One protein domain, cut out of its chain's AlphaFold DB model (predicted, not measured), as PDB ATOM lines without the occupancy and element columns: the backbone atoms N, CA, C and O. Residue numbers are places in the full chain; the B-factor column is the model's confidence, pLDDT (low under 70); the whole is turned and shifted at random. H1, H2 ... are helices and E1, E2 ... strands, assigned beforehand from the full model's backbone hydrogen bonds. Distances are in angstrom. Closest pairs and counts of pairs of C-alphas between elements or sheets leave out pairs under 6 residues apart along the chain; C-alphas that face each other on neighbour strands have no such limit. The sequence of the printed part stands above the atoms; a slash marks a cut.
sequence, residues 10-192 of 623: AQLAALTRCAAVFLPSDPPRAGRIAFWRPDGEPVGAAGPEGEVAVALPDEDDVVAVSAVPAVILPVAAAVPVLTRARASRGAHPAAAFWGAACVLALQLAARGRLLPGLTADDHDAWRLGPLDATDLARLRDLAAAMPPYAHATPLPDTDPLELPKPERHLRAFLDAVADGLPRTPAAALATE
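AT A GLANCE: This is residues 10 to 192 of the 623 residues of the protein "Helicase ATP-binding domain-containing protein" of Streptomyces gilvosporeus (UniProt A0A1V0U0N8). Helices H2, H3 and H5 cross one another and pack on the E1 and E2 end of a strongly twisted four-stranded sheet, whose long hairpin E3 E4 reaches away from them. The small hairpin E5 E6 packs on H5 on the side away from that sheet, H4 packs on the beginning of H5, H1 packs on H2, and residues 184 to 192, with H6, stick out as a tail. The printed part has 183 residues, with six named helices and six named strands in the order H1 E1 E2 E3 E4 H2 H3 E5 E6 H4 H5 H6; the class is mixed, and both sheets, E1 E2 E4 E3 and E5 E6, are antiparallel. The whole is compact, with a radius of gyration of the C-alphas of 16.5 A and spans of 56 by 39 by 31 A.

HOW THE PARTS SIT: The larger sheet runs E1, residues 19 to 23, E2, residues 32 to 36, E4, residues 63 to 74, and E3, residues 49 to 57. N 21 and O 34 are 3.0 A apart in the hairpin E1 E2, N 35 and O 71 2.9 A between E2 and E4, and N 52 and O 68 3.0 A in the hairpin E3 E4. E4 bends by 73 degrees at residue 71. H2, residues 75 to 87, H3, residues 93 to 110, and H5, residues 166 to 180, are on this sheet, two layers with helices on one face. H3 lies over E1, the closest C-alphas being those of Ala 20 and Ala 95, 5.0 A apart. H2 and H3 touch at Leu 82 and Gly 99, C-alphas 4.1 A apart, at a steep tilt of 69 degrees, only just short of about perpendicular. H3, with residues 101 to 109 alone, touches H5 at Ala 105 and Leu 174, C-alphas 5.4 A apart. In the hairpin of E5, residues 114 to 118, and E6, residues 124 to 128, N 117 and O 125 are 2.8 A apart; the closest C-alphas of E6 and H5 are those of Trp 126 and Asp 179, 4.3 A. H4, residues 133 to 144, touches H5 at Ala 143 and Glu 167, C-alphas 5.1 A apart. H1, residues 10 to 15, touches H2 at Leu 12 and Val 81, C-alphas 5.9 A apart. H6, residues 187 to 190, is apart from H5. Every O i to N i+4 pair is within hydrogen-bond range in H3 and H4, against 1 of 2 in H1, 5 of 9 in H2 and 10 of 11 in H5; H6 is too short for such a pair.

IN THESE COORDINATES: E4 is 28.2 A long, H3 25.4 A, E3 24.3 A and H5 21.6 A. H1 begins at C-alpha 10, (6.212, -25.650, 10.566), and H6 ends at C-alpha 190, (19.035, 9.848, 12.628).

THE WHOLE: The C-alphas farthest apart are those of Asp 60 and Glu 192, 59.4 A. The printed part has no cut. The links E2 to E3 and H4 to H5 are long, with 12 and 21 residues. The mean pLDDT of the printed part is 87.8; residues 10 to 12, 44 to 47 and 132 to 133 are under 70.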
ATOM      1  N   ALA A  10       6.900 -24.710  11.449       63.44
ATOM      2  CA  ALA A  10       6.212 -25.650  10.566       63.44
ATOM      3  C   ALA A  10       5.362 -24.960   9.478       63.44
ATOM      4  O   ALA A  10       5.313 -25.438   8.348       63.44
ATOM      5  N   GLN A  11       4.747 -23.811   9.780       68.50
ATOM      6  CA  GLN A  11       3.934 -23.048   8.823       68.50
ATOM      7  C   GLN A  11       4.811 -22.291   7.817       68.50
ATOM      8  O   GLN A  11       4.526 -22.275   6.622       68.50
ATOM      9  N   LEU A  12       5.939 -21.742   8.276       69.25
ATOM     10  CA  LEU A  12       6.933 -21.106   7.403       69.25
ATOM     11  C   LEU A  12       7.616 -22.132   6.476       69.25
ATOM     12  O   LEU A  12       7.990 -21.797   5.354       69.25
ATOM     13  N   ALA A  13       7.759 -23.386   6.922       73.94
ATOM     14  CA  ALA A  13       8.290 -24.475   6.105       73.94
ATOM     15  C   ALA A  13       7.336 -24.890   4.971       73.94
ATOM     16  O   ALA A  13       7.812 -25.211   3.881       73.94
ATOM     17  N   ALA A  14       6.015 -24.843   5.189       83.00
ATOM     18  CA  ALA A  14       5.022 -25.162   4.160       83.00
ATOM     19  C   ALA A  14       5.125 -24.208   2.957       83.00
ATOM     20  O   ALA A  14       5.227 -24.666   1.821       83.00
ATOM     21  N   LEU A  15       5.244 -22.900   3.216       87.56
ATOM     22  CA  LEU A  15       5.389 -21.873   2.176       87.56
ATOM     23  C   LEU A  15       6.636 -22.063   1.297       87.56
ATOM     24  O   LEU A  15       6.625 -21.692   0.129       87.56
ATOM     25  N   THR A  16       7.704 -22.680   1.816       89.81
ATOM     26  CA  THR A  16       8.917 -22.929   1.011       89.81
ATOM     27  C   THR A  16       8.691 -23.920  -0.132       89.81
ATOM     28  O   THR A  16       9.446 -23.908  -1.104       89.81
ATOM     29  N   ARG A  17       7.657 -24.767  -0.036       90.19
ATOM     30  CA  ARG A  17       7.292 -25.766  -1.053       90.19
ATOM     31  C   ARG A  17       6.313 -25.232  -2.101       90.19
ATOM     32  O   ARG A  17       6.022 -25.936  -3.060       90.19
ATOM     33  N   CYS A  18       5.812 -24.014  -1.923       92.31
ATOM     34  CA  CYS A  18       4.890 -23.363  -2.847       92.31
ATOM     35  C   CYS A  18       5.649 -22.623  -3.952       92.31
ATOM     36  O   CYS A  18       6.760 -22.132  -3.734       92.31
ATOM     37  N   ALA A  19       5.033 -22.493  -5.126       93.94
ATOM     38  CA  ALA A  19       5.475 -21.527  -6.118       93.94
ATOM     39  C   ALA A  19       5.366 -20.112  -5.535       93.94
ATOM     40  O   ALA A  19       4.485 -19.835  -4.723       93.94
ATOM     41  N   ALA A  20       6.287 -19.229  -5.917       95.25
ATOM     42  CA  ALA A  20       6.356 -17.870  -5.400       95.25
ATOM     43  C   ALA A  20       6.546 -16.889  -6.555       95.25
ATOM     44  O   ALA A  20       7.449 -17.080  -7.368       95.25
ATOM     45  N   VAL A  21       5.732 -15.836  -6.596       95.94
ATOM     46  CA  VAL A  21       5.822 -14.753  -7.585       95.94
ATOM     47  C   VAL A  21       5.872 -13.403  -6.875       95.94
ATOM     48  O   VAL A  21       5.211 -13.202  -5.852       95.94
ATOM     49  N   PHE A  22       6.695 -12.488  -7.389       97.00
ATOM     50  CA  PHE A  22       6.787 -11.128  -6.871       97.00
ATOM     51  C   PHE A  22       5.742 -10.227  -7.527       97.00
ATOM     52  O   PHE A  22       5.580 -10.209  -8.741       97.00
ATOM     53  N   LEU A  23       5.042  -9.454  -6.705       95.31
ATOM     54  CA  LEU A  23       4.049  -8.474  -7.114       95.31
ATOM     55  C   LEU A  23       4.630  -7.076  -6.838       95.31
ATOM     56  O   LEU A  23       4.647  -6.647  -5.674       95.31
ATOM     57  N   PRO A  24       5.165  -6.385  -7.863       93.31
ATOM     58  CA  PRO A  24       5.780  -5.072  -7.697       93.31
ATOM     59  C   PRO A  24       4.745  -4.007  -7.310       93.31
ATOM     60  O   PRO A  24       3.562  -4.122  -7.618       93.31
ATOM     61  N   SER A  25       5.206  -2.950  -6.641       92.94
ATOM     62  CA  SER A  25       4.393  -1.802  -6.231       92.94
ATOM     63  C   SER A  25       5.236  -0.523  -6.258       92.94
ATOM     64  O   SER A  25       6.465  -0.600  -6.196       92.94
ATOM     65  N   ASP A  26       4.581   0.636  -6.352       89.88
ATOM     66  CA  ASP A  26       5.187   1.951  -6.128       89.88
ATOM     67  C   ASP A  26       4.606   2.532  -4.818       89.88
ATOM     68  O   ASP A  26       3.391   2.739  -4.739       89.88
ATOM     69  N   PRO A  27       5.418   2.742  -3.762       92.81
ATOM     70  CA  PRO A  27       6.867   2.522  -3.704       92.81
ATOM     71  C   PRO A  27       7.277   1.043  -3.541       92.81
ATOM     72  O   PRO A  27       6.482   0.238  -3.047       92.81
ATOM     73  N   PRO A  28       8.537   0.670  -3.869       93.19
ATOM     74  CA  PRO A  28       9.015  -0.717  -3.859       93.19
ATOM     75  C   PRO A  28       8.718  -1.493  -2.572       93.19
ATOM     76  O   PRO A  28       8.311  -2.653  -2.638       93.19
ATOM     77  N   ARG A  29       8.844  -0.866  -1.391       91.88
ATOM     78  CA  ARG A  29       8.540  -1.513  -0.098       91.88
ATOM     79  C   ARG A  29       7.094  -1.984   0.074       91.88
ATOM     80  O   ARG A  29       6.838  -2.821   0.935       91.88
ATOM     81  N   ALA A  30       6.149  -1.454  -0.704       92.38
ATOM     82  CA  ALA A  30       4.759  -1.913  -0.704       92.38
ATOM     83  C   ALA A  30       4.559  -3.203  -1.527       92.38
ATOM     84  O   ALA A  30       3.464  -3.773  -1.522       92.38
ATOM     85  N   GLY A  31       5.613  -3.678  -2.202       93.81
ATOM     86  CA  GLY A  31       5.626  -4.926  -2.951       93.81
ATOM     87  C   GLY A  31       5.291  -6.144  -2.090       93.81
ATOM     88  O   GLY A  31       5.494  -6.178  -0.868       93.81
ATOM     89  N   ARG A  32       4.762  -7.175  -2.747       95.44
ATOM     90  CA  ARG A  32       4.272  -8.398  -2.099       95.44
ATOM     91  C   ARG A  32       4.834  -9.644  -2.774       95.44
ATOM     92  O   ARG A  32       5.233  -9.603  -3.929       95.44
ATOM     93  N   ILE A  33       4.853 -10.757  -2.054       95.69
ATOM     94  CA  ILE A  33       5.166 -12.087  -2.579       95.69
ATOM     95  C   ILE A  33       3.920 -12.946  -2.415       95.69
ATOM     96  O   ILE A  33       3.414 -13.087  -1.301       95.69
ATOM     97  N   ALA A  34       3.432 -13.504  -3.518       94.88
ATOM     98  CA  ALA A  34       2.327 -14.450  -3.514       94.88
ATOM     99  C   ALA A  34       2.879 -15.877  -3.561       94.88
ATOM    100  O   ALA A  34       3.596 -16.234  -4.498       94.88
ATOM    101  N   PHE A  35       2.546 -16.677  -2.549       93.94
ATOM    102  CA  PHE A  35       2.834 -18.109  -2.497       93.94
ATOM    103  C   PHE A  35       1.587 -18.890  -2.889       93.94
ATOM    104  O   PHE A  35       0.535 -18.679  -2.292       93.94
ATOM    105  N   TRP A  36       1.696 -19.798  -3.851       92.56
ATOM    106  CA  TRP A  36       0.571 -20.583  -4.367       92.56
ATOM    107  C   TRP A  36       1.034 -21.985  -4.767       92.56
ATOM    108  O   TRP A  36       2.238 -22.243  -4.885       92.56
ATOM    109  N   ARG A  37       0.104 -22.927  -4.930       89.81
ATOM    110  CA  ARG A  37       0.446 -24.297  -5.318       89.81
ATOM    111  C   ARG A  37       0.066 -24.565  -6.779       89.81
ATOM    112  O   ARG A  37      -1.075 -24.295  -7.147       89.81
ATOM    113  N   PRO A  38       0.978 -25.122  -7.598       85.38
ATOM    114  CA  PRO A  38       0.680 -25.482  -8.987       85.38
ATOM    115  C   PRO A  38      -0.467 -26.479  -9.173       85.38
ATOM    116  O   PRO A  38      -1.066 -26.503 -10.237       85.38
ATOM    117  N   ASP A  39      -0.778 -27.278  -8.151       81.44
ATOM    118  CA  ASP A  39      -1.882 -28.245  -8.150       81.44
ATOM    119  C   ASP A  39      -3.259 -27.612  -7.862       81.44
ATOM    120  O   ASP A  39      -4.258 -28.323  -7.836       81.44
ATOM    121  N   GLY A  40      -3.331 -26.292  -7.645       72.69
ATOM    122  CA  GLY A  40      -4.580 -25.566  -7.384       72.69
ATOM    123  C   GLY A  40      -5.140 -25.747  -5.969       72.69
ATOM    124  O   GLY A  40      -6.122 -25.097  -5.613       72.69
ATOM    125  N   GLU A  41      -4.507 -26.578  -5.139       79.50
ATOM    126  CA  GLU A  41      -4.905 -26.787  -3.748       79.50
ATOM    127  C   GLU A  41      -4.587 -25.548  -2.888       79.50
ATOM    128  O   GLU A  41      -3.576 -24.865  -3.106       79.50
ATOM    129  N   PRO A  42      -5.390 -25.259  -1.848       77.31
ATOM    130  CA  PRO A  42      -5.077 -24.197  -0.907       77.31
ATOM    131  C   PRO A  42      -3.731 -24.447  -0.209       77.31
ATOM    132  O   PRO A  42      -3.332 -25.568   0.121       77.31
ATOM    133  N   VAL A  43      -3.014 -23.352   0.040       77.56
ATOM    134  CA  VAL A  43      -1.654 -23.353   0.602       77.56
ATOM    135  C   VAL A  43      -1.627 -23.840   2.061       77.56
ATOM    136  O   VAL A  43      -0.610 -24.364   2.513       77.56
ATOM    137  N   GLY A  44      -2.736 -23.696   2.800       65.44
ATOM    138  CA  GLY A  44      -2.889 -24.215   4.167       65.44
ATOM    139  C   GLY A  44      -1.967 -23.570   5.215       65.44
ATOM    140  O   GLY A  44      -1.715 -24.171   6.259       65.44
ATOM    141  N   ALA A  45      -1.438 -22.370   4.948       65.38
ATOM    142  CA  ALA A  45      -0.530 -21.636   5.834       65.38
ATOM    143  C   ALA A  45      -1.196 -20.365   6.388       65.38
ATOM    144  O   ALA A  45      -1.968 -19.712   5.692       65.38
ATOM    145  N   ALA A  46      -0.875 -19.986   7.630       61.16
ATOM    146  CA  ALA A  46      -1.405 -18.768   8.242       61.16
ATOM    147  C   ALA A  46      -0.875 -17.532   7.503       61.16
ATOM    148  O   ALA A  46       0.325 -17.319   7.500       61.16
ATOM    149  N   GLY A  47      -1.750 -16.730   6.898       62.53
ATOM    150  CA  GLY A  47      -1.437 -15.486   6.190       62.53
ATOM    151  C   GLY A  47      -2.701 -14.929   5.523       62.53
ATOM    152  O   GLY A  47      -3.713 -15.624   5.501       62.53
ATOM    153  N   PRO A  48      -2.708 -13.680   5.024       70.94
ATOM    154  CA  PRO A  48      -3.864 -13.175   4.298       70.94
ATOM    155  C   PRO A  48      -3.995 -13.926   2.967       70.94
ATOM    156  O   PRO A  48      -3.126 -13.833   2.094       70.94
ATOM    157  N   GLU A  49      -5.072 -14.697   2.865       80.75
ATOM    158  CA  GLU A  49      -5.474 -15.409   1.657       80.75
ATOM    159  C   GLU A  49      -6.014 -14.417   0.621       80.75
ATOM    160  O   GLU A  49      -6.661 -13.419   0.954       80.75
ATOM    161  N   GLY A  50      -5.718 -14.686  -0.643       84.56
ATOM    162  CA  GLY A  50      -6.214 -13.943  -1.789       84.56
ATOM    163  C   GLY A  50      -6.058 -14.765  -3.060       84.56
ATOM    164  O   GLY A  50      -5.713 -15.943  -3.006       84.56
ATOM    165  N   GLU A  51      -6.280 -14.135  -4.204       88.00
ATOM    166  CA  GLU A  51      -6.086 -14.758  -5.512       88.00
ATOM    167  C   GLU A  51      -4.967 -14.042  -6.264       88.00
ATOM    168  O   GLU A  51      -4.800 -12.823  -6.155       88.00
ATOM    169  N   VAL A  52      -4.182 -14.804  -7.022       90.56
ATOM    170  CA  VAL A  52      -3.182 -14.266  -7.945       90.56
ATOM    171  C   VAL A  52      -3.459 -14.800  -9.343       90.56
ATOM    172  O   VAL A  52      -3.728 -15.985  -9.520       90.56
ATOM    173  N   ALA A  53      -3.411 -13.919 -10.340       91.12
ATOM    174  CA  ALA A  53      -3.492 -14.324 -11.735       91.12
ATOM    175  C   ALA A  53      -2.137 -14.884 -12.181       91.12
ATOM    176  O   ALA A  53      -1.097 -14.235 -12.002       91.12
ATOM    177  N   VAL A  54      -2.152 -16.079 -12.763       90.81
ATOM    178  CA  VAL A  54      -0.975 -16.727 -13.344       90.81
ATOM    179  C   VAL A  54      -1.281 -17.160 -14.772       90.81
ATOM    180  O   VAL A  54      -2.342 -17.715 -15.045       90.81
ATOM    181  N   ALA A  55      -0.358 -16.872 -15.681       89.62
ATOM    182  CA  ALA A  55      -0.370 -17.310 -17.065       89.62
ATOM    183  C   ALA A  55       0.564 -18.513 -17.202       89.62
ATOM    184  O   ALA A  55       1.782 -18.392 -17.040       89.62
ATOM    185  N   LEU A  56      -0.016 -19.683 -17.457       82.56
ATOM    186  CA  LEU A  56       0.696 -20.953 -17.587       82.56
ATOM    187  C   LEU A  56       0.177 -21.699 -18.820       82.56
ATOM    188  O   LEU A  56      -0.973 -21.483 -19.207       82.56
ATOM    189  N   PRO A  57       1.001 -22.553 -19.450       79.56
ATOM    190  CA  PRO A  57       0.511 -23.466 -20.474       79.56
ATOM    191  C   PRO A  57      -0.489 -24.455 -19.857       79.56
ATOM    192  O   PRO A  57      -0.225 -25.015 -18.791       79.56
ATOM    193  N   ASP A  58      -1.632 -24.624 -20.517       76.38
ATOM    194  CA  ASP A  58      -2.636 -25.650 -20.221       76.38
ATOM    195  C   ASP A  58      -2.218 -27.021 -20.804       76.38
ATOM    196  O   ASP A  58      -1.167 -27.129 -21.439       76.38
ATOM    197  N   GLU A  59      -3.027 -28.071 -20.617       73.12
ATOM    198  CA  GLU A  59      -2.753 -29.441 -21.098       73.12
ATOM    199  C   GLU A  59      -2.509 -29.528 -22.621       73.12
ATOM    200  O   GLU A  59      -1.792 -30.420 -23.077       73.12
ATOM    201  N   ASP A  60      -3.037 -28.570 -23.393       76.31
ATOM    202  CA  ASP A  60      -2.872 -28.444 -24.849       76.31
ATOM    203  C   ASP A  60      -1.725 -27.485 -25.270       76.31
ATOM    204  O   ASP A  60      -1.693 -27.021 -26.413       76.31
ATOM    205  N   ASP A  61      -0.802 -27.127 -24.363       75.12
ATOM    206  CA  ASP A  61       0.284 -26.136 -24.562       75.12
ATOM    207  C   ASP A  61      -0.202 -24.705 -24.903       75.12
ATOM    208  O   ASP A  61       0.575 -23.825 -25.296       75.12
ATOM    209  N   VAL A  62      -1.494 -24.425 -24.710       79.75
ATOM    210  CA  VAL A  62      -2.083 -23.089 -24.873       79.75
ATOM    211  C   VAL A  62      -1.938 -22.308 -23.570       79.75
ATOM    212  O   VAL A  62      -2.366 -22.765 -22.516       79.75
ATOM    213  N   VAL A  63      -1.351 -21.109 -23.616       82.06
ATOM    214  CA  VAL A  63      -1.206 -20.263 -22.420       82.06
ATOM    215  C   VAL A  63      -2.562 -19.680 -22.020       82.06
ATOM    216  O   VAL A  63      -3.143 -18.894 -22.768       82.06
ATOM    217  N   ALA A  64      -3.033 -20.025 -20.822       83.88
ATOM    218  CA  ALA A  64      -4.267 -19.508 -20.236       83.88
ATOM    219  C   ALA A  64      -3.980 -18.741 -18.937       83.88
ATOM    220  O   ALA A  64      -3.044 -19.058 -18.199       83.88
ATOM    221  N   VAL A  65      -4.789 -17.712 -18.661       87.94
ATOM    222  CA  VAL A  65      -4.734 -16.961 -17.399       87.94
ATOM    223  C   VAL A  65      -5.737 -17.553 -16.425       87.94
ATOM    224  O   VAL A  65      -6.940 -17.510 -16.674       87.94
ATOM    225  N   SER A  66      -5.239 -18.029 -15.289       87.31
ATOM    226  CA  SER A  66      -6.051 -18.621 -14.228       87.31
ATOM    227  C   SER A  66      -5.841 -17.868 -12.917       87.31
ATOM    228  O   SER A  66      -4.713 -17.513 -12.564       87.31
ATOM    229  N   ALA A  67      -6.928 -17.616 -12.187       89.19
ATOM    230  CA  ALA A  67      -6.864 -17.108 -10.821       89.19
ATOM    231  C   ALA A  67      -6.646 -18.286  -9.866       89.19
ATOM    232  O   ALA A  67      -7.454 -19.214  -9.835       89.19
ATOM    233  N   VAL A  68      -5.544 -18.267  -9.112       89.94
ATOM    234  CA  VAL A  68      -5.196 -19.333  -8.162       89.94
ATOM    235  C   VAL A  68      -5.186 -18.812  -6.723       89.94
ATOM    236  O   VAL A  68      -4.706 -17.694  -6.488       89.94
ATOM    237  N   PRO A  69      -5.668 -19.601  -5.742       90.19
ATOM    238  CA  PRO A  69      -5.562 -19.251  -4.331       90.19
ATOM    239  C   PRO A  69      -4.101 -19.083  -3.903       90.19
ATOM    240  O   PRO A  69      -3.251 -19.943  -4.157       90.19
ATOM    241  N   ALA A  70      -3.803 -17.983  -3.217       91.44
ATOM    242  CA  ALA A  70      -2.459 -17.633  -2.785       91.44
ATOM    243  C   ALA A  70      -2.429 -17.023  -1.381       91.44
ATOM    244  O   ALA A  70      -3.334 -16.308  -0.956       91.44
ATOM    245  N   VAL A  71      -1.318 -17.244  -0.681       92.12
ATOM    246  CA  VAL A  71      -0.966 -16.515   0.542       92.12
ATOM    247  C   VAL A  71      -0.075 -15.342   0.148       92.12
ATOM    248  O   VAL A  71       1.032 -15.542  -0.357       92.12
ATOM    249  N   ILE A  72      -0.551 -14.113   0.367       92.19
ATOM    250  CA  ILE A  72       0.111 -12.897  -0.131       92.19
ATOM    251  C   ILE A  72       0.782 -12.144   1.017       92.19
ATOM    252  O   ILE A  72       0.123 -11.547   1.863       92.19
ATOM    253  N   LEU A  73       2.111 -12.099   1.033       91.94
ATOM    254  CA  LEU A  73       2.880 -11.476   2.112       91.94
ATOM    255  C   LEU A  73       3.558 -10.183   1.657       91.94
ATOM    256  O   LEU A  73       4.079 -10.142   0.546       91.94
ATOM    257  N   PRO A  74       3.635  -9.136   2.501       92.25
ATOM    258  CA  PRO A  74       4.580  -8.044   2.274       92.25
ATOM    259  C   PRO A  74       6.003  -8.593   2.140       92.25
ATOM    260  O   PRO A  74       6.359  -9.531   2.859       92.25
ATOM    261  N   VAL A  75       6.837  -7.991   1.284       93.62
ATOM    262  CA  VAL A  75       8.227  -8.448   1.073       93.62
ATOM    263  C   VAL A  75       8.979  -8.614   2.397       93.62
ATOM    264  O   VAL A  75       9.585  -9.660   2.615       93.62
ATOM    265  N   ALA A  76       8.854  -7.662   3.328       89.31
ATOM    266  CA  ALA A  76       9.491  -7.734   4.646       89.31
ATOM    267  C   ALA A  76       9.118  -9.001   5.446       89.31
ATOM    268  O   ALA A  76       9.976  -9.600   6.090       89.31
ATOM    269  N   ALA A  77       7.860  -9.449   5.366       89.19
ATOM    270  CA  ALA A  77       7.396 -10.674   6.017       89.19
ATOM    271  C   ALA A  77       7.791 -11.945   5.241       89.19
ATOM    272  O   ALA A  77       7.912 -13.017   5.830       89.19
ATOM    273  N   ALA A  78       8.019 -11.837   3.929       91.69
ATOM    274  CA  ALA A  78       8.452 -12.946   3.084       91.69
ATOM    275  C   ALA A  78       9.962 -13.239   3.190       91.69
ATOM    276  O   ALA A  78      10.368 -14.378   2.959       91.69
ATOM    277  N   VAL A  79      10.803 -12.265   3.572       92.38
ATOM    278  CA  VAL A  79      12.274 -12.427   3.673       92.38
ATOM    279  C   VAL A  79      12.690 -13.666   4.496       92.38
ATOM    280  O   VAL A  79      13.488 -14.466   3.991       92.38
ATOM    281  N   PRO A  80      12.152 -13.924   5.709       90.12
ATOM    282  CA  PRO A  80      12.499 -15.126   6.478       90.12
ATOM    283  C   PRO A  80      12.083 -16.445   5.806       90.12
ATOM    284  O   PRO A  80      12.737 -17.469   5.998       90.12
ATOM    285  N   VAL A  81      11.004 -16.442   5.018       90.75
ATOM    286  CA  VAL A  81      10.538 -17.621   4.265       90.75
ATOM    287  C   VAL A  81      11.463 -17.887   3.079       90.75
ATOM    288  O   VAL A  81      11.958 -19.000   2.912       90.75
ATOM    289  N   LEU A  82      11.741 -16.854   2.279       93.62
ATOM    290  CA  LEU A  82      12.543 -16.946   1.059       93.62
ATOM    291  C   LEU A  82      13.995 -17.344   1.352       93.62
ATOM    292  O   LEU A  82      14.547 -18.233   0.702       93.62
ATOM    293  N   THR A  83      14.608 -16.751   2.378       91.88
ATOM    294  CA  THR A  83      15.975 -17.108   2.799       91.88
ATOM    295  C   THR A  83      16.094 -18.578   3.219       91.88
ATOM    296  O   THR A  83      17.104 -19.215   2.913       91.88
ATOM    297  N   ARG A  84      15.052 -19.154   3.839       89.88
ATOM    298  CA  ARG A  84      14.981 -20.596   4.142       89.88
ATOM    299  C   ARG A  84      14.715 -21.444   2.904       89.88
ATOM    300  O   ARG A  84      15.322 -22.506   2.778       89.88
ATOM    301  N   ALA A  85      13.852 -20.992   1.993       90.62
ATOM    302  CA  ALA A  85      13.532 -21.715   0.762       90.62
ATOM    303  C   ALA A  85      14.790 -21.996  -0.071       90.62
ATOM    304  O   ALA A  85      14.990 -23.121  -0.512       90.62
ATOM    305  N   ARG A  86      15.712 -21.027  -0.168       89.31
ATOM    306  CA  ARG A  86      17.020 -21.212  -0.822       89.31
ATOM    307  C   ARG A  86      17.824 -22.401  -0.273       89.31
ATOM    308  O   ARG A  86      18.548 -23.045  -1.023       89.31
ATOM    309  N   ALA A  87      17.759 -22.655   1.034       86.69
ATOM    310  CA  ALA A  87      18.555 -23.687   1.703       86.69
ATOM    311  C   ALA A  87      17.826 -25.041   1.826       86.69
ATOM    312  O   ALA A  87      18.430 -26.036   2.228       86.69
ATOM    313  N   SER A  88      16.531 -25.089   1.507       88.31
ATOM    314  CA  SER A  88      15.691 -26.271   1.691       88.31
ATOM    315  C   SER A  88      15.728 -27.179   0.461       88.31
ATOM    316  O   SER A  88      15.389 -26.764  -0.643       88.31
ATOM    317  N   ARG A  89      16.070 -28.460   0.656       82.88
ATOM    318  CA  ARG A  89      16.145 -29.467  -0.426       82.88
ATOM    319  C   ARG A  89      14.800 -29.790  -1.090       82.88
ATOM    320  O   ARG A  89      14.793 -30.415  -2.140       82.88
ATOM    321  N   GLY A  90      13.684 -29.407  -0.469       85.75
ATOM    322  CA  GLY A  90      12.332 -29.618  -0.995       85.75
ATOM    323  C   GLY A  90      11.613 -28.326  -1.372       85.75
ATOM    324  O   GLY A  90      10.390 -28.338  -1.462       85.75
ATOM    325  N   ALA A  91      12.333 -27.206  -1.497       91.62
ATOM    326  CA  ALA A  91      11.717 -25.951  -1.897       91.62
ATOM    327  C   ALA A  91      11.314 -25.964  -3.372       91.62
ATOM    328  O   ALA A  91      12.000 -26.546  -4.214       91.62
ATOM    329  N   HIS A  92      10.225 -25.269  -3.688       95.00
ATOM    330  CA  HIS A  92       9.842 -25.061  -5.077       95.00
ATOM    331  C   HIS A  92      10.911 -24.211  -5.791       95.00
ATOM    332  O   HIS A  92      11.383 -23.233  -5.197       95.00
ATOM    333  N   PRO A  93      11.259 -24.489  -7.064       95.12
ATOM    334  CA  PRO A  93      12.285 -23.734  -7.789       95.12
ATOM    335  C   PRO A  93      12.072 -22.214  -7.772       95.12
ATOM    336  O   PRO A  93      13.017 -21.462  -7.554       95.12
ATOM    337  N   ALA A  94      10.826 -21.752  -7.920       95.50
ATOM    338  CA  ALA A  94      10.485 -20.327  -7.849       95.50
ATOM    339  C   ALA A  94      10.736 -19.702  -6.460       95.50
ATOM    340  O   ALA A  94      11.276 -18.602  -6.362       95.50
ATOM    341  N   ALA A  95      10.410 -20.413  -5.374       95.06
ATOM    342  CA  ALA A  95      10.691 -19.944  -4.016       95.06
ATOM    343  C   ALA A  95      12.198 -19.946  -3.715       95.06
ATOM    344  O   ALA A  95      12.709 -19.010  -3.100       95.06
ATOM    345  N   ALA A  96      12.929 -20.962  -4.187       95.50
ATOM    346  CA  ALA A  96      14.384 -21.021  -4.076       95.50
ATOM    347  C   ALA A  96      15.070 -19.891  -4.866       95.50
ATOM    348  O   ALA A  96      16.012 -19.279  -4.358       95.50
ATOM    349  N   PHE A  97      14.564 -19.569  -6.062       97.06
ATOM    350  CA  PHE A  97      15.015 -18.446  -6.883       97.06
ATOM    351  C   PHE A  97      14.863 -17.107  -6.152       97.06
ATOM    352  O   PHE A  97      15.847 -16.389  -5.962       97.06
ATOM    353  N   TRP A  98      13.659 -16.794  -5.658       97.25
ATOM    354  CA  TRP A  98      13.427 -15.570  -4.885       97.25
ATOM    355  C   TRP A  98      14.208 -15.559  -3.564       97.25
ATOM    356  O   TRP A  98      14.633 -14.503  -3.099       97.25
ATOM    357  N   GLY A  99      14.493 -16.732  -2.997       96.25
ATOM    358  CA  GLY A  99      15.438 -16.900  -1.897       96.25
ATOM    359  C   GLY A  99      16.876 -16.519  -2.250       96.25
ATOM    360  O   GLY A  99      17.535 -15.824  -1.474       96.25
ATOM    361  N   ALA A 100      17.372 -16.923  -3.421       96.19
ATOM    362  CA  ALA A 100      18.684 -16.518  -3.925       96.19
ATOM    363  C   ALA A 100      18.750 -15.008  -4.196       96.19
ATOM    364  O   ALA A 100      19.698 -14.357  -3.754       96.19
ATOM    365  N   ALA A 101      17.715 -14.441  -4.822       97.06
ATOM    366  CA  ALA A 101      17.585 -12.999  -5.026       97.06
ATOM    367  C   ALA A 101      17.561 -12.230  -3.696       97.06
ATOM    368  O   ALA A 101      18.237 -11.215  -3.549       97.06
ATOM    369  N   CYS A 102      16.842 -12.739  -2.692       96.69
ATOM    370  CA  CYS A 102      16.751 -12.115  -1.375       96.69
ATOM    371  C   CYS A 102      18.116 -12.088  -0.675       96.69
ATOM    372  O   CYS A 102      18.536 -11.049  -0.171       96.69
ATOM    373  N   VAL A 103      18.855 -13.200  -0.706       95.69
ATOM    374  CA  VAL A 103      20.217 -13.254  -0.154       95.69
ATOM    375  C   VAL A 103      21.158 -12.302  -0.895       95.69
ATOM    376  O   VAL A 103      21.954 -11.632  -0.242       95.69
ATOM    377  N   LEU A 104      21.050 -12.192  -2.222       95.06
ATOM    378  CA  LEU A 104      21.830 -11.221  -2.995       95.06
ATOM    379  C   LEU A 104      21.522  -9.778  -2.561       95.06
ATOM    380  O   LEU A 104      22.453  -9.008  -2.330       95.06
ATOM    381  N   ALA A 105      20.244  -9.428  -2.374       95.75
ATOM    382  CA  ALA A 105      19.846  -8.112  -1.869       95.75
ATOM    383  C   ALA A 105      20.467  -7.811  -0.498       95.75
ATOM    384  O   ALA A 105      21.048  -6.747  -0.294       95.75
ATOM    385  N   LEU A 106      20.388  -8.775   0.427       94.94
ATOM    386  CA  LEU A 106      20.940  -8.645   1.776       94.94
ATOM    387  C   LEU A 106      22.469  -8.523   1.765       94.94
ATOM    388  O   LEU A 106      23.019  -7.741   2.531       94.94
ATOM    389  N   GLN A 107      23.165  -9.248   0.884       94.06
ATOM    390  CA  GLN A 107      24.620  -9.133   0.718       94.06
ATOM    391  C   GLN A 107      25.034  -7.757   0.185       94.06
ATOM    392  O   GLN A 107      26.009  -7.182   0.665       94.06
ATOM    393  N   LEU A 108      24.297  -7.221  -0.790       90.56
ATOM    394  CA  LEU A 108      24.539  -5.881  -1.329       90.56
ATOM    395  C   LEU A 108      24.268  -4.804  -0.268       90.56
ATOM    396  O   LEU A 108      25.101  -3.920  -0.069       90.56
ATOM    397  N   ALA A 109      23.169  -4.926   0.479       91.31
ATOM    398  CA  ALA A 109      22.856  -4.031   1.589       91.31
ATOM    399  C   ALA A 109      23.914  -4.095   2.707       91.31
ATOM    400  O   ALA A 109      24.360  -3.056   3.186       91.31
ATOM    401  N   ALA A 110      24.387  -5.293   3.072       89.50
ATOM    402  CA  ALA A 110      25.450  -5.477   4.065       89.50
ATOM    403  C   ALA A 110      26.795  -4.869   3.625       89.50
ATOM    404  O   ALA A 110      27.584  -4.445   4.464       89.50
ATOM    405  N   ARG A 111      27.044  -4.778   2.311       85.81
ATOM    406  CA  ARG A 111      28.180  -4.048   1.718       85.81
ATOM    407  C   ARG A 111      27.950  -2.528   1.639       85.81
ATOM    408  O   ARG A 111      28.755  -1.835   1.024       85.81
ATOM    409  N   GLY A 112      26.855  -2.011   2.201       83.62
ATOM    410  CA  GLY A 112      26.507  -0.589   2.174       83.62
ATOM    411  C   GLY A 112      26.034  -0.080   0.807       83.62
ATOM    412  O   GLY A 112      26.083   1.120   0.559       83.62
ATOM    413  N   ARG A 113      25.599  -0.962  -0.105       84.75
ATOM    414  CA  ARG A 113      25.138  -0.587  -1.456       84.75
ATOM    415  C   ARG A 113      23.669  -0.152  -1.457       84.75
ATOM    416  O   ARG A 113      22.830  -0.807  -2.072       84.75
ATOM    417  N   LEU A 114      23.353   0.927  -0.749       87.75
ATOM    418  CA  LEU A 114      22.005   1.489  -0.657       87.75
ATOM    419  C   LEU A 114      22.023   2.958  -1.068       87.75
ATOM    420  O   LEU A 114      22.784   3.746  -0.513       87.75
ATOM    421  N   LEU A 115      21.160   3.325  -2.015       86.75
ATOM    422  CA  LEU A 115      21.022   4.699  -2.493       86.75
ATOM    423  C   LEU A 115      19.612   5.219  -2.229       86.75
ATOM    424  O   LEU A 115      18.655   4.530  -2.602       86.75
ATOM    425  N   PRO A 116      19.463   6.423  -1.652       88.25
ATOM    426  CA  PRO A 116      18.177   7.093  -1.611       88.25
ATOM    427  C   PRO A 116      17.824   7.596  -3.016       88.25
ATOM    428  O   PRO A 116      18.677   8.079  -3.763       88.25
ATOM    429  N   GLY A 117      16.557   7.476  -3.392       87.50
ATOM    430  CA  GLY A 117      16.040   7.965  -4.662       87.50
ATOM    431  C   GLY A 117      14.530   8.171  -4.631       87.50
ATOM    432  O   GLY A 117      13.853   7.795  -3.679       87.50
ATOM    433  N   LEU A 118      13.987   8.770  -5.687       88.81
ATOM    434  CA  LEU A 118      12.541   8.876  -5.852       88.81
ATOM    435  C   LEU A 118      12.042   7.864  -6.878       88.81
ATOM    436  O   LEU A 118      12.715   7.593  -7.876       88.81
ATOM    437  N   THR A 119      10.858   7.321  -6.625       88.38
ATOM    438  CA  THR A 119      10.120   6.517  -7.599       88.38
ATOM    439  C   THR A 119       9.530   7.399  -8.701       88.38
ATOM    440  O   THR A 119       9.668   8.627  -8.683       88.38
ATOM    441  N   ALA A 120       8.878   6.781  -9.691       84.94
ATOM    442  CA  ALA A 120       8.238   7.522 -10.775       84.94
ATOM    443  C   ALA A 120       7.192   8.514 -10.231       84.94
ATOM    444  O   ALA A 120       7.170   9.671 -10.661       84.94
ATOM    445  N   ASP A 121       6.436   8.096  -9.210       87.00
ATOM    446  CA  ASP A 121       5.369   8.875  -8.573       87.00
ATOM    447  C   ASP A 121       5.848   9.851  -7.476       87.00
ATOM    448  O   ASP A 121       5.037  10.389  -6.714       87.00
ATOM    449  N   ASP A 122       7.157  10.129  -7.417       90.12
ATOM    450  CA  ASP A 122       7.809  11.001  -6.427       90.12
ATOM    451  C   ASP A 122       7.825  10.462  -4.990       90.12
ATOM    452  O   ASP A 122       8.003  11.242  -4.051       90.12
ATOM    453  N   HIS A 123       7.668   9.154  -4.784       92.75
ATOM    454  CA  HIS A 123       7.790   8.571  -3.449       92.75
ATOM    455  C   HIS A 123       9.248   8.307  -3.079       92.75
ATOM    456  O   HIS A 123      10.057   7.898  -3.909       92.75
ATOM    457  N   ASP A 124       9.577   8.514  -1.809       92.62
ATOM    458  CA  ASP A 124      10.877   8.180  -1.245       92.62
ATOM    459  C   ASP A 124      11.128   6.665  -1.294       92.62
ATOM    460  O   ASP A 124      10.321   5.874  -0.801       92.62
ATOM    461  N   ALA A 125      12.257   6.241  -1.855       93.06
ATOM    462  CA  ALA A 125      12.628   4.834  -1.919       93.06
ATOM    463  C   ALA A 125      14.140   4.632  -1.798       93.06
ATOM    464  O   ALA A 125      14.930   5.429  -2.303       93.06
ATOM    465  N   TRP A 126      14.549   3.531  -1.169       92.38
ATOM    466  CA  TRP A 126      15.916   3.029  -1.299       92.38
ATOM    467  C   TRP A 126      16.016   2.014  -2.429       92.38
ATOM    468  O   TRP A 126      15.139   1.176  -2.619       92.38
ATOM    469  N   ARG A 127      17.127   2.066  -3.159       90.94
ATOM    470  CA  ARG A 127      17.462   1.120  -4.229       90.94
ATOM    471  C   ARG A 127      18.871   0.574  -4.038       90.94
ATOM    472  O   ARG A 127      19.720   1.246  -3.449       90.94
ATOM    473  N   LEU A 128      19.149  -0.616  -4.565       88.44
ATOM    474  CA  LEU A 128      20.489  -1.200  -4.462       88.44
ATOM    475  C   LEU A 128      21.467  -0.541  -5.431       88.44
ATOM    476  O   LEU A 128      21.302  -0.599  -6.648       88.44
ATOM    477  N   GLY A 129      22.541   0.030  -4.916       81.81
ATOM    478  CA  GLY A 129      23.576   0.597  -5.765       81.81
ATOM    479  C   GLY A 129      24.655   1.330  -4.979       81.81
ATOM    480  O   GLY A 129      24.514   1.528  -3.774       81.81
ATOM    481  N   PRO A 130      25.747   1.724  -5.644       75.44
ATOM    482  CA  PRO A 130      26.108   1.324  -7.004       75.44
ATOM    483  C   PRO A 130      26.492  -0.151  -7.100       75.44
ATOM    484  O   PRO A 130      26.977  -0.734  -6.130       75.44
ATOM    485  N   LEU A 131      26.265  -0.750  -8.267       75.12
ATOM    486  CA  LEU A 131      26.616  -2.143  -8.536       75.12
ATOM    487  C   LEU A 131      27.906  -2.217  -9.345       75.12
ATOM    488  O   LEU A 131      28.035  -1.542 -10.364       75.12
ATOM    489  N   ASP A 132      28.845  -3.050  -8.901       66.88
ATOM    490  CA  ASP A 132      30.069  -3.307  -9.659       66.88
ATOM    491  C   ASP A 132      29.837  -4.326 -10.799       66.88
ATOM    492  O   ASP A 132      28.751  -4.891 -10.956       66.88
ATOM    493  N   ALA A 133      30.854  -4.563 -11.635       68.94
ATOM    494  CA  ALA A 133      30.746  -5.507 -12.752       68.94
ATOM    495  C   ALA A 133      30.402  -6.938 -12.302       68.94
ATOM    496  O   ALA A 133      29.685  -7.648 -13.009       68.94
ATOM    497  N   THR A 134      30.889  -7.350 -11.128       76.81
ATOM    498  CA  THR A 134      30.625  -8.685 -10.576       76.81
ATOM    499  C   THR A 134      29.175  -8.786 -10.120       76.81
ATOM    500  O   THR A 134      28.509  -9.787 -10.389       76.81
ATOM    501  N   ASP A 135      28.664  -7.738  -9.473       84.12
ATOM    502  CA  ASP A 135      27.267  -7.639  -9.062       84.12
ATOM    503  C   ASP A 135      26.333  -7.677 -10.286       84.12
ATOM    504  O   ASP A 135      25.360  -8.433 -10.303       84.12
ATOM    505  N   LEU A 136      26.658  -6.926 -11.345       80.75
ATOM    506  CA  LEU A 136      25.895  -6.915 -12.599       80.75
ATOM    507  C   LEU A 136      25.915  -8.269 -13.320       80.75
ATOM    508  O   LEU A 136      24.884  -8.691 -13.839       80.75
ATOM    509  N   ALA A 137      27.057  -8.965 -13.346       80.81
ATOM    510  CA  ALA A 137      27.150 -10.307 -13.920       80.81
ATOM    511  C   ALA A 137      26.265 -11.302 -13.157       80.81
ATOM    512  O   ALA A 137      25.433 -11.971 -13.763       80.81
ATOM    513  N   ARG A 138      26.341 -11.308 -11.818       88.38
ATOM    514  CA  ARG A 138      25.489 -12.159 -10.969       88.38
ATOM    515  C   ARG A 138      24.001 -11.893 -11.174       88.38
ATOM    516  O   ARG A 138      23.210 -12.829 -11.123       88.38
ATOM    517  N   LEU A 139      23.610 -10.637 -11.388       89.38
ATOM    518  CA  LEU A 139      22.219 -10.287 -11.679       89.38
ATOM    519  C   LEU A 139      21.745 -10.837 -13.017       89.38
ATOM    520  O   LEU A 139      20.625 -11.337 -13.082       89.38
ATOM    521  N   ARG A 140      22.580 -10.763 -14.058       89.56
ATOM    522  CA  ARG A 140      22.268 -11.338 -15.373       89.56
ATOM    523  C   ARG A 140      22.164 -12.856 -15.301       89.56
ATOM    524  O   ARG A 140      21.180 -13.405 -15.783       89.56
ATOM    525  N   ASP A 141      23.114 -13.511 -14.636       94.25
ATOM    526  CA  ASP A 141      23.105 -14.966 -14.444       94.25
ATOM    527  C   ASP A 141      21.856 -15.415 -13.679       94.25
ATOM    528  O   ASP A 141      21.192 -16.381 -14.058       94.25
ATOM    529  N   LEU A 142      21.494 -14.683 -12.621       95.06
ATOM    530  CA  LEU A 142      20.293 -14.970 -11.851       95.06
ATOM    531  C   LEU A 142      19.036 -14.729 -12.698       95.06
ATOM    532  O   LEU A 142      18.191 -15.611 -12.775       95.06
ATOM    533  N   ALA A 143      18.919 -13.592 -13.386       94.88
ATOM    534  CA  ALA A 143      17.777 -13.301 -14.253       94.88
ATOM    535  C   ALA A 143      17.599 -14.341 -15.373       94.88
ATOM    536  O   ALA A 143      16.471 -14.743 -15.647       94.88
ATOM    537  N   ALA A 144      18.692 -14.820 -15.973       94.44
ATOM    538  CA  ALA A 144      18.666 -15.885 -16.975       94.44
ATOM    539  C   ALA A 144      18.198 -17.235 -16.402       94.44
ATOM    540  O   ALA A 144      17.603 -18.035 -17.119       94.44
ATOM    541  N   ALA A 145      18.423 -17.477 -15.108       95.81
ATOM    542  CA  ALA A 145      17.979 -18.673 -14.397       95.81
ATOM    543  C   ALA A 145      16.564 -18.553 -13.791       95.81
ATOM    544  O   ALA A 145      16.157 -19.438 -13.035       95.81
ATOM    545  N   MET A 146      15.818 -17.474 -14.071       96.56
ATOM    546  CA  MET A 146      14.497 -17.234 -13.483       96.56
ATOM    547  C   MET A 146      13.480 -18.306 -13.927       96.56
ATOM    548  O   MET A 146      13.153 -18.381 -15.114       96.56
ATOM    549  N   PRO A 147      12.921 -19.114 -13.002       94.50
ATOM    550  CA  PRO A 147      11.921 -20.121 -13.355       94.50
ATOM    551  C   PRO A 147      10.626 -19.482 -13.891       94.50
ATOM    552  O   PRO A 147      10.246 -18.417 -13.396       94.50
ATOM    553  N   PRO A 148       9.880 -20.140 -14.802       90.88
ATOM    554  CA  PRO A 148       8.606 -19.624 -15.325       90.88
ATOM    555  C   PRO A 148       7.613 -19.235 -14.222       90.88
ATOM    556  O   PRO A 148       7.136 -18.105 -14.166       90.88
ATOM    557  N   TYR A 149       7.420 -20.118 -13.238       92.81
ATOM    558  CA  TYR A 149       6.559 -19.874 -12.076       92.81
ATOM    559  C   TYR A 149       6.961 -18.654 -11.224       92.81
ATOM    560  O   TYR A 149       6.146 -18.171 -10.443       92.81
ATOM    561  N   ALA A 150       8.199 -18.160 -11.343       93.69
ATOM    562  CA  ALA A 150       8.679 -17.003 -10.587       93.69
ATOM    563  C   ALA A 150       8.214 -15.656 -11.164       93.69
ATOM    564  O   ALA A 150       8.261 -14.662 -10.445       93.69
ATOM    565  N   HIS A 151       7.761 -15.630 -12.421       94.25
ATOM    566  CA  HIS A 151       7.297 -14.435 -13.137       94.25
ATOM    567  C   HIS A 151       6.032 -14.713 -13.965       94.25
ATOM    568  O   HIS A 151       5.793 -14.073 -14.984       94.25
ATOM    569  N   ALA A 152       5.217 -15.670 -13.513       92.31
ATOM    570  CA  ALA A 152       4.027 -16.135 -14.223       92.31
ATOM    571  C   ALA A 152       2.839 -15.158 -14.170       92.31
ATOM    572  O   ALA A 152       1.826 -15.404 -14.811       92.31
ATOM    573  N   THR A 153       2.912 -14.066 -13.406       92.88
ATOM    574  CA  THR A 153       1.828 -13.073 -13.364       92.88
ATOM    575  C   THR A 153       1.946 -12.122 -14.558       92.88
ATOM    576  O   THR A 153       2.978 -11.455 -14.676       92.88
ATOM    577  N   PRO A 154       0.925 -12.037 -15.433       91.31
ATOM    578  CA  PRO A 154       0.970 -11.184 -16.616       91.31
ATOM    579  C   PRO A 154       0.960  -9.696 -16.259       91.31
ATOM    580  O   PRO A 154       0.465  -9.285 -15.205       91.31
ATOM    581  N   LEU A 155       1.512  -8.879 -17.155       88.06
ATOM    582  CA  LEU A 155       1.426  -7.428 -17.060       88.06
ATOM    583  C   LEU A 155      -0.025  -6.975 -17.309       88.06
ATOM    584  O   LEU A 155      -0.669  -7.487 -18.230       88.06
ATOM    585  N   PRO A 156      -0.547  -6.021 -16.514       83.31
ATOM    586  CA  PRO A 156      -1.906  -5.522 -16.695       83.31
ATOM    587  C   PRO A 156      -2.065  -4.866 -18.071       83.31
ATOM    588  O   PRO A 156      -1.143  -4.210 -18.555       83.31
ATOM    589  N   ASP A 157      -3.245  -5.036 -18.670       79.00
ATOM    590  CA  ASP A 157      -3.685  -4.346 -19.890       79.00
ATOM    591  C   ASP A 157      -2.768  -4.533 -21.118       79.00
ATOM    592  O   ASP A 157      -2.598  -3.618 -21.926       79.00
ATOM    593  N   THR A 158      -2.179  -5.726 -21.277       81.31
ATOM    594  CA  THR A 158      -1.366  -6.094 -22.451       81.31
ATOM    595  C   THR A 158      -2.121  -7.041 -23.391       81.31
ATOM    596  O   THR A 158      -2.647  -8.064 -22.953       81.31
ATOM    597  N   ASP A 159      -2.180  -6.691 -24.681       78.25
ATOM    598  CA  ASP A 159      -2.673  -7.551 -25.768       78.25
ATOM    599  C   ASP A 159      -1.680  -7.487 -26.951       78.25
ATOM    600  O   ASP A 159      -1.536  -6.419 -27.562       78.25
ATOM    601  N   PRO A 160      -0.935  -8.569 -27.263       82.25
ATOM    602  CA  PRO A 160      -0.995  -9.902 -26.653       82.25
ATOM    603  C   PRO A 160      -0.499  -9.923 -25.199       82.25
ATOM    604  O   PRO A 160       0.177  -9.003 -24.745       82.25
ATOM    605  N   LEU A 161      -0.818 -11.001 -24.476       84.31
ATOM    606  CA  LEU A 161      -0.405 -11.203 -23.087       84.31
ATOM    607  C   LEU A 161       1.125 -11.167 -22.941       84.31
ATOM    608  O   LEU A 161       1.829 -11.995 -23.522       84.31
ATOM    609  N   GLU A 162       1.634 -10.250 -22.116       89.75
ATOM    610  CA  GLU A 162       3.067 -10.128 -21.830       89.75
ATOM    611  C   GLU A 162       3.405 -10.506 -20.381       89.75
ATOM    612  O   GLU A 162       2.738 -10.099 -19.428       89.75
ATOM    613  N   LEU A 163       4.504 -11.246 -20.202       90.56
ATOM    614  CA  LEU A 163       5.094 -11.511 -18.888       90.56
ATOM    615  C   LEU A 163       6.202 -10.492 -18.558       90.56
ATOM    616  O   LEU A 163       6.882  -9.987 -19.460       90.56
ATOM    617  N   PRO A 164       6.453 -10.200 -17.269       90.62
ATOM    618  CA  PRO A 164       7.539  -9.321 -16.856       90.62
ATOM    619  C   PRO A 164       8.906  -9.813 -17.342       90.62
ATOM    620  O   PRO A 164       9.283 -10.964 -17.127       90.62
ATOM    621  N   LYS A 165       9.711  -8.912 -17.922       91.94
ATOM    622  CA  LYS A 165      11.105  -9.223 -18.280       91.94
ATOM    623  C   LYS A 165      11.906  -9.622 -17.025       91.94
ATOM    624  O   LYS A 165      11.955  -8.806 -16.094       91.94
ATOM    625  N   PRO A 166      12.600 -10.781 -17.010       92.62
ATOM    626  CA  PRO A 166      13.275 -11.296 -15.817       92.62
ATOM    627  C   PRO A 166      14.227 -10.308 -15.137       92.62
ATOM    628  O   PRO A 166      14.147 -10.115 -13.928       92.62
ATOM    629  N   GLU A 167      15.080  -9.611 -15.894       89.38
ATOM    630  CA  GLU A 167      16.033  -8.645 -15.324       89.38
ATOM    631  C   GLU A 167      15.334  -7.482 -14.604       89.38
ATOM    632  O   GLU A 167      15.694  -7.134 -13.478       89.38
ATOM    633  N   ARG A 168      14.297  -6.899 -15.225       89.44
ATOM    634  CA  ARG A 168      13.530  -5.787 -14.638       89.44
ATOM    635  C   ARG A 168      12.759  -6.249 -13.405       89.44
ATOM    636  O   ARG A 168      12.693  -5.524 -12.416       89.44
ATOM    637  N   HIS A 169      12.190  -7.449 -13.466       94.19
ATOM    638  CA  HIS A 169      11.398  -8.019 -12.384       94.19
ATOM    639  C   HIS A 169      12.265  -8.380 -11.169       94.19
ATOM    640  O   HIS A 169      11.940  -8.009 -10.041       94.19
ATOM    641  N   LEU A 170      13.426  -9.002 -11.409       95.94
ATOM    642  CA  LEU A 170      14.443  -9.250 -10.390       95.94
ATOM    643  C   LEU A 170      14.904  -7.937  -9.756       95.94
ATOM    644  O   LEU A 170      14.956  -7.829  -8.533       95.94
ATOM    645  N   ARG A 171      15.194  -6.916 -10.570       93.06
ATOM    646  CA  ARG A 171      15.647  -5.620 -10.065       93.06
ATOM    647  C   ARG A 171      14.616  -4.953  -9.151       93.06
ATOM    648  O   ARG A 171      14.979  -4.493  -8.072       93.06
ATOM    649  N   ALA A 172      13.344  -4.965  -9.545       93.81
ATOM    650  CA  ALA A 172      12.257  -4.421  -8.737       93.81
ATOM    651  C   ALA A 172      12.118  -5.138  -7.382       93.81
ATOM    652  O   ALA A 172      11.888  -4.488  -6.365       93.81
ATOM    653  N   PHE A 173      12.310  -6.460  -7.344       96.81
ATOM    654  CA  PHE A 173      12.306  -7.215  -6.089       96.81
ATOM    655  C   PHE A 173      13.480  -6.840  -5.178       96.81
ATOM    656  O   PHE A 173      13.302  -6.658  -3.975       96.81
ATOM    657  N   LEU A 174      14.682  -6.700  -5.738       95.69
ATOM    658  CA  LEU A 174      15.864  -6.302  -4.976       95.69
ATOM    659  C   LEU A 174      15.703  -4.915  -4.346       95.69
ATOM    660  O   LEU A 174      16.032  -4.734  -3.174       95.69
ATOM    661  N   ASP A 175      15.156  -3.968  -5.108       93.88
ATOM    662  CA  ASP A 175      14.855  -2.625  -4.617       93.88
ATOM    663  C   ASP A 175      13.736  -2.662  -3.552       93.88
ATOM    664  O   ASP A 175      13.817  -1.949  -2.559       93.88
ATOM    665  N   ALA A 176      12.750  -3.563  -3.662       95.31
ATOM    666  CA  ALA A 176      11.726  -3.763  -2.628       95.31
ATOM    667  C   ALA A 176      12.286  -4.312  -1.303       95.31
ATOM    668  O   ALA A 176      11.850  -3.893  -0.230       95.31
ATOM    669  N   VAL A 177      13.262  -5.230  -1.358       95.31
ATOM    670  CA  VAL A 177      13.976  -5.691  -0.154       95.31
ATOM    671  C   VAL A 177      14.791  -4.539   0.435       95.31
ATOM    672  O   VAL A 177      14.710  -4.299   1.637       95.31
ATOM    673  N   ALA A 178      15.535  -3.809  -0.399       94.06
ATOM    674  CA  ALA A 178      16.374  -2.688   0.020       94.06
ATOM    675  C   ALA A 178      15.579  -1.551   0.678       94.06
ATOM    676  O   ALA A 178      15.969  -1.088   1.745       94.06
ATOM    677  N   ASP A 179      14.448  -1.144   0.095       93.88
ATOM    678  CA  ASP A 179      13.597  -0.057   0.600       93.88
ATOM    679  C   ASP A 179      13.001  -0.329   1.988       93.88
ATOM    680  O   ASP A 179      12.694   0.604   2.733       93.88
ATOM    681  N   GLY A 180      12.874  -1.600   2.373       89.75
ATOM    682  CA  GLY A 180      12.397  -1.988   3.698       89.75
ATOM    683  C   GLY A 180      13.441  -1.896   4.818       89.75
ATOM    684  O   GLY A 180      13.052  -1.775   5.978       89.75
ATOM    685  N   LEU A 181      14.745  -1.957   4.516       90.12
ATOM    686  CA  LEU A 181      15.790  -2.162   5.538       90.12
ATOM    687  C   LEU A 181      16.095  -0.924   6.404       90.12
ATOM    688  O   LEU A 181      16.156  -1.075   7.625       90.12
ATOM    689  N   PRO A 182      16.277   0.294   5.852       89.25
ATOM    690  CA  PRO A 182      16.732   1.447   6.638       89.25
ATOM    691  C   PRO A 182      15.659   2.054   7.554       89.25
ATOM    692  O   PRO A 182      15.952   2.959   8.327       89.25
ATOM    693  N   ARG A 183      14.412   1.569   7.493       88.31
ATOM    694  CA  ARG A 183      13.223   2.188   8.109       88.31
ATOM    695  C   ARG A 183      12.919   1.618   9.498       88.31
ATOM    696  O   ARG A 183      11.827   1.108   9.763       88.31
ATOM    697  N   THR A 184      13.917   1.664  10.379       85.88
ATOM    698  CA  THR A 184      13.778   1.242  11.784       85.88
ATOM    699  C   THR A 184      13.092   2.327  12.625       85.88
ATOM    700  O   THR A 184      13.100   3.494  12.231       85.88
ATOM    701  N   PRO A 185      12.550   2.009  13.818       81.12
ATOM    702  CA  PRO A 185      11.999   3.029  14.718       81.12
ATOM    703  C   PRO A 185      12.984   4.160  15.072       81.12
ATOM    704  O   PRO A 185      12.554   5.269  15.366       81.12
ATOM    705  N   ALA A 186      14.295   3.897  15.015       82.69
ATOM    706  CA  ALA A 186      15.340   4.887  15.274       82.69
ATOM    707  C   ALA A 186      15.735   5.713  14.036       82.69
ATOM    708  O   ALA A 186      16.401   6.734  14.178       82.69
ATOM    709  N   ALA A 187      15.328   5.310  12.828       84.75
ATOM    710  CA  ALA A 187      15.762   5.952  11.587       84.75
ATOM    711  C   ALA A 187      15.362   7.431  11.527       84.75
ATOM    712  O   ALA A 187      16.182   8.268  11.169       84.75
ATOM    713  N   ALA A 188      14.145   7.762  11.971       80.75
ATOM    714  CA  ALA A 188      13.645   9.137  11.971       80.75
ATOM    715  C   ALA A 188      14.422  10.069  12.919       80.75
ATOM    716  O   ALA A 188      14.458  11.276  12.688       80.75
ATOM    717  N   LEU A 189      15.050   9.520  13.969       80.25
ATOM    718  CA  LEU A 189      15.934  10.279  14.859       80.25
ATOM    719  C   LEU A 189      17.272  10.591  14.181       80.25
ATOM    720  O   LEU A 189      17.835  11.651  14.418       80.25
ATOM    721  N   ALA A 190      17.768   9.683  13.338       79.81
ATOM    722  CA  ALA A 190      19.035   9.848  12.628       79.81
ATOM    723  C   ALA A 190      18.921  10.767  11.399       79.81
ATOM    724  O   ALA A 190      19.889  11.425  11.037       79.81
ATOM    725  N   THR A 191      17.757  10.800  10.746       75.94
ATOM    726  CA  THR A 191      17.507  11.611   9.541       75.94
ATOM    727  C   THR A 191      16.860  12.965   9.829       75.94
ATOM    728  O   THR A 191      16.559  13.691   8.885       75.94
ATOM    729  N   GLU A 192      16.588  13.283  11.101       78.50
ATOM    730  CA  GLU A 192      15.910  14.514  11.544       78.50
ATOM    731  C   GLU A 192      14.587  14.796  10.791       78.50
ATOM    732  O   GLU A 192      14.157  15.938  10.628       78.50
TER     733      GLU A 192